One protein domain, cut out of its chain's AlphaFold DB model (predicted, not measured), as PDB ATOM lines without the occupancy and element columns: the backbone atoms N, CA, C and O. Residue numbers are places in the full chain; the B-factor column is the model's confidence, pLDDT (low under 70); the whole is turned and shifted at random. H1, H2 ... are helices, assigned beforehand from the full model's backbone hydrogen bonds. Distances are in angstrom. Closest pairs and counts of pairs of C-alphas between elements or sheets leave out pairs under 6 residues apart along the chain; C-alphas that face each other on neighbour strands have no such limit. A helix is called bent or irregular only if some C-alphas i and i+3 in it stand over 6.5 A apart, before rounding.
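This is residues 13 to 38 and 45 to 75 of the 114 residues of an uncharacterized protein of Enterobacter sp. EA-1 (UniProt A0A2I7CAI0). An open, flat frame: short helix H1 lies near residue 65 of long helix H2, and beyond H1 an unnamed stretch, residues 23 to 38, swings away, with residues 28 to 38 sticking out. H2 kinks by 59 degrees near residue 67. The printed part has 57 residues with two named helices, H1 then H2, and no named strand, all helix in class. It is extended, with a radius of gyration of the C-alphas of 16.0 A and spans of 40 by 34 by 17 A.

Find C-alpha 13 at (-24.692, -40.657, 10.185); from there H1 runs to residue 22. H2, residues 48 to 73, covers 31.6 A and ends at C-alpha 73, (-27.411, -52.505, 17.551). It is irregular: C-alphas 68 and 71 are 8.2 A apart.

Look at Asp 15 and Met 65, whose C-alphas, 7.9 A apart, are the closest of H1 and H2. The helices are close but not clearly touching. They run the same way at a shallow tilt of 18 degrees. Every O i to N i+4 pair is within hydrogen-bond range in H1, and 20 of 22 in H2.

C-alphas 24 and 48, the two farthest apart, are 42.4 A apart. Residues 39 to 44 are not printed; C-alphas 38 and 45 are 14.7 A apart across the cut. Residues 45 to 46 have pLDDT under 70.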
ATOM      1  N   ASP A  13     -25.565 -41.006   9.072       91.19
ATOM      2  CA  ASP A  13     -24.692 -40.657  10.185       91.19
ATOM      3  C   ASP A  13     -24.349 -41.877  11.046       91.19
ATOM      4  O   ASP A  13     -23.175 -42.114  11.336       91.19
ATOM      5  N   VAL A  14     -25.343 -42.701  11.388       92.69
ATOM      6  CA  VAL A  14     -25.132 -43.941  12.143       92.69
ATOM      7  C   VAL A  14     -24.265 -44.916  11.344       92.69
ATOM      8  O   VAL A  14     -23.256 -45.393  11.861       92.69
ATOM      9  N   ASP A  15     -24.585 -45.172  10.071       94.25
ATOM     10  CA  ASP A  15     -23.786 -46.052   9.208       94.25
ATOM     11  C   ASP A  15     -22.348 -45.546   9.034       94.25
ATOM     12  O   ASP A  15     -21.414 -46.351   9.046       94.25
ATOM     13  N   LEU A  16     -22.143 -44.230   8.917       93.12
ATOM     14  CA  LEU A  16     -20.806 -43.641   8.882       93.12
ATOM     15  C   LEU A  16     -20.041 -43.925  10.181       93.12
ATOM     16  O   LEU A  16     -18.921 -44.426  10.119       93.12
ATOM     17  N   CYS A  17     -20.639 -43.655  11.343       92.81
ATOM     18  CA  CYS A  17     -20.015 -43.907  12.644       92.81
ATOM     19  C   CYS A  17     -19.654 -45.386  12.842       92.81
ATOM     20  O   CYS A  17     -18.569 -45.697  13.335       92.81
ATOM     21  N   LEU A  18     -20.526 -46.305  12.418       92.94
ATOM     22  CA  LEU A  18     -20.274 -47.742  12.518       92.94
ATOM     23  C   LEU A  18     -19.169 -48.207  11.559       92.94
ATOM     24  O   LEU A  18     -18.286 -48.955  11.973       92.94
ATOM     25  N   LYS A  19     -19.131 -47.701  10.321       93.81
ATOM     26  CA  LYS A  19     -18.025 -47.965   9.378       93.81
ATOM     27  C   LYS A  19     -16.683 -47.442   9.885       93.81
ATOM     28  O   LYS A  19     -15.668 -48.119   9.757       93.81
ATOM     29  N   VAL A  20     -16.669 -46.235  10.450       95.00
ATOM     30  CA  VAL A  20     -15.473 -45.624  11.052       95.00
ATOM     31  C   VAL A  20     -14.958 -46.500  12.198       95.00
ATOM     32  O   VAL A  20     -13.757 -46.766  12.266       95.00
ATOM     33  N   ARG A  21     -15.864 -47.026  13.034       91.94
ATOM     34  CA  ARG A  21     -15.536 -47.993  14.090       91.94
ATOM     35  C   ARG A  21     -14.959 -49.297  13.535       91.94
ATOM     36  O   ARG A  21     -13.940 -49.753  14.044       91.94
ATOM     37  N   GLU A  22     -15.572 -49.897  12.513       93.69
ATOM     38  CA  GLU A  22     -15.050 -51.120  11.872       93.69
ATOM     39  C   GLU A  22     -13.653 -50.915  11.277       93.69
ATOM     40  O   GLU A  22     -12.814 -51.811  11.335       93.69
ATOM     41  N   ALA A  23     -13.376 -49.719  10.760       96.25
ATOM     42  CA  ALA A  23     -12.060 -49.337  10.261       96.25
ATOM     43  C   ALA A  23     -11.030 -49.046  11.378       96.25
ATOM     44  O   ALA A  23      -9.886 -48.707  11.079       96.25
ATOM     45  N   GLY A  24     -11.406 -49.190  12.654       95.50
ATOM     46  CA  GLY A  24     -10.511 -49.034  13.805       95.50
ATOM     47  C   GLY A  24     -10.288 -47.587  14.251       95.50
ATOM     48  O   GLY A  24      -9.392 -47.330  15.055       95.50
ATOM     49  N   TYR A  25     -11.082 -46.639  13.751       96.31
ATOM     50  CA  TYR A  25     -11.008 -45.238  14.158       96.31
ATOM     51  C   TYR A  25     -11.920 -44.941  15.354       96.31
ATOM     52  O   TYR A  25     -12.903 -45.638  15.615       96.31
ATOM     53  N   LEU A  26     -11.605 -43.854  16.063       91.94
ATOM     54  CA  LEU A  26     -12.385 -43.356  17.190       91.94
ATOM     55  C   LEU A  26     -13.218 -42.137  16.776       91.94
ATOM     56  O   LEU A  26     -12.677 -41.152  16.270       91.94
ATOM     57  N   THR A  27     -14.516 -42.170  17.066       90.56
ATOM     58  CA  THR A  27     -15.381 -40.987  16.994       90.56
ATOM     59  C   THR A  27     -15.224 -40.180  18.281       90.56
ATOM     60  O   THR A  27     -15.584 -40.656  19.356       90.56
ATOM     61  N   VAL A  28     -14.675 -38.968  18.181       91.38
ATOM     62  CA  VAL A  28     -14.389 -38.098  19.333       91.38
ATOM     63  C   VAL A  28     -15.258 -36.850  19.275       91.38
ATOM     64  O   VAL A  28     -15.317 -36.167  18.254       91.38
ATOM     65  N   TRP A  29     -15.895 -36.526  20.397       92.50
ATOM     66  CA  TRP A  29     -16.566 -35.248  20.601       92.50
ATOM     67  C   TRP A  29     -15.641 -34.264  21.332       92.50
ATOM     68  O   TRP A  29     -14.887 -34.667  22.218       92.50
ATOM     69  N   THR A  30     -15.698 -32.976  20.978       92.69
ATOM     70  CA  THR A  30     -14.926 -31.914  21.643       92.69
ATOM     71  C   THR A  30     -15.789 -30.675  21.900       92.69
ATOM     72  O   THR A  30     -16.457 -30.208  20.977       92.69
ATOM     73  N   PRO A  31     -15.750 -30.090  23.114       95.06
ATOM     74  CA  PRO A  31     -16.461 -28.847  23.413       95.06
ATOM     75  C   PRO A  31     -15.790 -27.611  22.796       95.06
ATOM     76  O   PRO A  31     -16.370 -26.529  22.798       95.06
ATOM     77  N   HIS A  32     -14.557 -27.742  22.296       96.44
ATOM     78  CA  HIS A  32     -13.775 -26.620  21.768       96.44
ATOM     79  C   HIS A  32     -14.123 -26.254  20.320       96.44
ATOM     80  O   HIS A  32     -13.674 -25.219  19.833       96.44
ATOM     81  N   ALA A  33     -14.901 -27.087  19.627       94.50
ATOM     82  CA  ALA A  33     -15.368 -26.815  18.275       94.50
ATOM     83  C   ALA A  33     -16.872 -26.527  18.303       94.50
ATOM     84  O   ALA A  33     -17.652 -27.315  18.832       94.50
ATOM     85  N   MET A  34     -17.278 -25.405  17.709       94.31
ATOM     86  CA  MET A  34     -18.680 -25.008  17.613       94.31
ATOM     87  C   MET A  34     -19.061 -24.855  16.145       94.31
ATOM     88  O   MET A  34     -18.413 -24.126  15.398       94.31
ATOM     89  N   VAL A  35     -20.115 -25.559  15.739       91.56
ATOM     90  CA  VAL A  35     -20.646 -25.526  14.375       91.56
ATOM     91  C   VAL A  35     -22.122 -25.172  14.459       91.56
ATOM     92  O   VAL A  35     -22.866 -25.771  15.232       91.56
ATOM     93  N   MET A  36     -22.549 -24.185  13.671       91.06
ATOM     94  CA  MET A  36     -23.958 -23.825  13.560       91.06
ATOM     95  C   MET A  36     -24.643 -24.778  12.580       91.06
ATOM     96  O   MET A  36     -24.201 -24.925  11.442       91.06
ATOM     97  N   HIS A  37     -25.724 -25.415  13.025       85.00
ATOM     98  CA  HIS A  37     -26.532 -26.297  12.194       85.00
ATOM     99  C   HIS A  37     -27.992 -25.850  12.231       85.00
ATOM    100  O   HIS A  37     -28.626 -25.851  13.288       85.00
ATOM    101  N   GLU A  38     -28.537 -25.490  11.072       84.50
ATOM    102  CA  GLU A  38     -29.965 -25.216  10.927       84.50
ATOM    103  C   GLU A  38     -30.734 -26.541  10.825       84.50
ATOM    104  O   GLU A  38     -30.864 -27.154   9.761       84.50
ATOM    105  N   LYS A  45     -40.895 -30.511   4.843       62.16
ATOM    106  CA  LYS A  45     -41.824 -30.196   3.739       62.16
ATOM    107  C   LYS A  45     -43.251 -30.433   4.230       62.16
ATOM    108  O   LYS A  45     -43.529 -31.506   4.759       62.16
ATOM    109  N   VAL A  46     -44.116 -29.432   4.049       61.25
ATOM    110  CA  VAL A  46     -45.509 -29.391   4.549       61.25
ATOM    111  C   VAL A  46     -46.484 -30.161   3.638       61.25
ATOM    112  O   VAL A  46     -47.625 -30.417   4.006       61.25
ATOM    113  N   ASP A  47     -46.040 -30.574   2.450       72.69
ATOM    114  CA  ASP A  47     -46.852 -31.360   1.518       72.69
ATOM    115  C   ASP A  47     -47.040 -32.807   2.013       72.69
ATOM    116  O   ASP A  47     -46.073 -33.558   2.174       72.69
ATOM    117  N   LYS A  48     -48.303 -33.210   2.196       72.06
ATOM    118  CA  LYS A  48     -48.713 -34.553   2.639       72.06
ATOM    119  C   LYS A  48     -48.196 -35.668   1.726       72.06
ATOM    120  O   LYS A  48     -47.798 -36.724   2.208       72.06
ATOM    121  N   THR A  49     -48.150 -35.445   0.412       75.69
ATOM    122  CA  THR A  49     -47.643 -36.460  -0.529       75.69
ATOM    123  C   THR A  49     -46.128 -36.633  -0.413       75.69
ATOM    124  O   THR A  49     -45.606 -37.744  -0.535       75.69
ATOM    125  N   ALA A  50     -45.406 -35.550  -0.113       78.81
ATOM    126  CA  ALA A  50     -43.979 -35.597   0.176       78.81
ATOM    127  C   ALA A  50     -43.690 -36.257   1.536       78.81
ATOM    128  O   ALA A  50     -42.658 -36.913   1.679       78.81
ATOM    129  N   GLN A  51     -44.585 -36.111   2.516       82.38
ATOM    130  CA  GLN A  51     -44.482 -36.780   3.815       82.38
ATOM    131  C   GLN A  51     -44.640 -38.300   3.696       82.38
ATOM    132  O   GLN A  51     -43.803 -39.024   4.231       82.38
ATOM    133  N   GLU A  52     -45.622 -38.794   2.935       86.00
ATOM    134  CA  GLU A  52     -45.798 -40.246   2.771       86.00
ATOM    135  C   GLU A  52     -44.590 -40.888   2.076       86.00
ATOM    136  O   GLU A  52     -44.051 -41.887   2.544       86.00
ATOM    137  N   LYS A  53     -44.065 -40.258   1.016       86.12
ATOM    138  CA  LYS A  53     -42.833 -40.727   0.357       86.12
ATOM    139  C   LYS A  53     -41.635 -40.764   1.310       86.12
ATOM    140  O   LYS A  53     -40.828 -41.687   1.238       86.12
ATOM    141  N   LYS A  54     -41.510 -39.776   2.205       85.38
ATOM    142  CA  LYS A  54     -40.461 -39.762   3.237       85.38
ATOM    143  C   LYS A  54     -40.630 -40.907   4.223       85.38
ATOM    144  O   LYS A  54     -39.633 -41.533   4.555       85.38
ATOM    145  N   ARG A  55     -41.861 -41.188   4.657       87.44
ATOM    146  CA  ARG A  55     -42.171 -42.295   5.565       87.44
ATOM    147  C   ARG A  55     -41.830 -43.643   4.934       87.44
ATOM    148  O   ARG A  55     -41.114 -44.420   5.551       87.44
ATOM    149  N   ILE A  56     -42.264 -43.884   3.696       89.75
ATOM    150  CA  ILE A  56     -41.944 -45.118   2.960       89.75
ATOM    151  C   ILE A  56     -40.426 -45.285   2.832       89.75
ATOM    152  O   ILE A  56     -39.895 -46.349   3.141       89.75
ATOM    153  N   ARG A  57     -39.711 -44.220   2.442       89.44
ATOM    154  CA  ARG A  57     -38.243 -44.249   2.371       89.44
ATOM    155  C   ARG A  57     -37.622 -44.549   3.734       89.44
ATOM    156  O   ARG A  57     -36.748 -45.401   3.811       89.44
ATOM    157  N   PHE A  58     -38.065 -43.867   4.787       90.12
ATOM    158  CA  PHE A  58     -37.564 -44.064   6.145       90.12
ATOM    159  C   PHE A  58     -37.713 -45.521   6.593       90.12
ATOM    160  O   PHE A  58     -36.747 -46.094   7.079       90.12
ATOM    161  N   MET A  59     -38.877 -46.134   6.359       92.25
ATOM    162  CA  MET A  59     -39.104 -47.550   6.662       92.25
ATOM    163  C   MET A  59     -38.151 -48.450   5.867       92.25
ATOM    164  O   MET A  59     -37.485 -49.293   6.452       92.25
ATOM    165  N   SER A  60     -37.991 -48.209   4.560       91.38
ATOM    166  CA  SER A  60     -37.049 -49.001   3.755       91.38
ATOM    167  C   SER A  60     -35.587 -48.840   4.199       91.38
ATOM    168  O   SER A  60     -34.835 -49.808   4.210       91.38
ATOM    169  N   GLU A  61     -35.168 -47.630   4.591       93.12
ATOM    170  CA  GLU A  61     -33.822 -47.376   5.120       93.12
ATOM    171  C   GLU A  61     -33.639 -48.011   6.510       93.12
ATOM    172  O   GLU A  61     -32.538 -48.451   6.834       93.12
ATOM    173  N   GLN A  62     -34.705 -48.099   7.313       93.31
ATOM    174  CA  GLN A  62     -34.703 -48.776   8.610       93.31
ATOM    175  C   GLN A  62     -34.531 -50.293   8.459       93.31
ATOM    176  O   GLN A  62     -33.676 -50.864   9.133       93.31
ATOM    177  N   ASP A  63     -35.284 -50.932   7.561       93.38
ATOM    178  CA  ASP A  63     -35.169 -52.375   7.304       93.38
ATOM    179  C   ASP A  63     -33.734 -52.737   6.901       93.38
ATOM    180  O   ASP A  63     -33.111 -53.637   7.461       93.38
ATOM    181  N   VAL A  64     -33.157 -51.933   6.012       93.25
ATOM    182  CA  VAL A  64     -31.762 -52.035   5.584       93.25
ATOM    183  C   VAL A  64     -30.770 -51.827   6.737       93.25
ATOM    184  O   VAL A  64     -29.744 -52.509   6.807       93.25
ATOM    185  N   MET A  65     -31.039 -50.876   7.638       93.94
ATOM    186  CA  MET A  65     -30.206 -50.643   8.820       93.94
ATOM    187  C   MET A  65     -30.170 -51.889   9.702       93.94
ATOM    188  O   MET A  65     -29.098 -52.299  10.146       93.94
ATOM    189  N   TYR A  66     -31.327 -52.513   9.915       92.62
ATOM    190  CA  TYR A  66     -31.433 -53.754  10.664       92.62
ATOM    191  C   TYR A  66     -30.726 -54.904   9.952       92.62
ATOM    192  O   TYR A  66     -29.864 -55.537  10.552       92.62
ATOM    193  N   GLU A  67     -30.983 -55.136   8.667       92.88
ATOM    194  CA  GLU A  67     -30.312 -56.207   7.916       92.88
ATOM    195  C   GLU A  67     -28.785 -56.136   8.025       92.88
ATOM    196  O   GLU A  67     -28.116 -57.161   8.170       92.88
ATOM    197  N   LYS A  68     -28.230 -54.922   7.982       92.94
ATOM    198  CA  LYS A  68     -26.785 -54.718   8.003       92.94
ATOM    199  C   LYS A  68     -26.184 -54.703   9.409       92.94
ATOM    200  O   LYS A  68     -25.119 -55.278   9.617       92.94
ATOM    201  N   TRP A  69     -26.820 -54.016  10.354       94.06
ATOM    202  CA  TRP A  69     -26.208 -53.652  11.636       94.06
ATOM    203  C   TRP A  69     -26.910 -54.242  12.864       94.06
ATOM    204  O   TRP A  69     -26.452 -53.994  13.981       94.06
ATOM    205  N   MET A  70     -27.968 -55.050  12.696       93.50
ATOM    206  CA  MET A  70     -28.713 -55.651  13.815       93.50
ATOM    207  C   MET A  70     -27.816 -56.305  14.875       93.50
ATOM    208  O   MET A  70     -28.043 -56.023  16.048       93.50
ATOM    209  N   PRO A  71     -26.788 -57.115  14.543       92.25
ATOM    210  CA  PRO A  71     -25.981 -57.774  15.573       92.25
ATOM    211  C   PRO A  71     -25.295 -56.799  16.536       92.25
ATOM    212  O   PRO A  71     -25.132 -57.110  17.712       92.25
ATOM    213  N   LEU A  72     -24.901 -55.621  16.044       92.31
ATOM    214  CA  LEU A  72     -24.247 -54.597  16.852       92.31
ATOM    215  C   LEU A  72     -25.262 -53.721  17.591       92.31
ATOM    216  O   LEU A  72     -25.045 -53.399  18.751       92.31
ATOM    217  N   ILE A  73     -26.370 -53.352  16.942       90.94
ATOM    218  CA  ILE A  73     -27.411 -52.505  17.551       90.94
ATOM    219  C   ILE A  73     -28.163 -53.260  18.652       90.94
ATOM    220  O   ILE A  73     -28.477 -52.684  19.687       90.94
ATOM    221  N   ALA A  74     -28.430 -54.552  18.453       90.44
ATOM    222  CA  ALA A  74     -29.121 -55.387  19.432       90.44
ATOM    223  C   ALA A  74     -28.287 -55.645  20.697       90.44
ATOM    224  O   ALA A  74     -28.844 -55.998  21.733       90.44
ATOM    225  N   ASN A  75     -26.964 -55.483  20.618       89.69
ATOM    226  CA  ASN A  75     -26.048 -55.662  21.736       89.69
ATOM    227  C   ASN A  75     -24.990 -54.552  21.735       89.69
ATOM    228  O   ASN A  75     -23.797 -54.819  21.569       89.69
TER     229      ASN A  75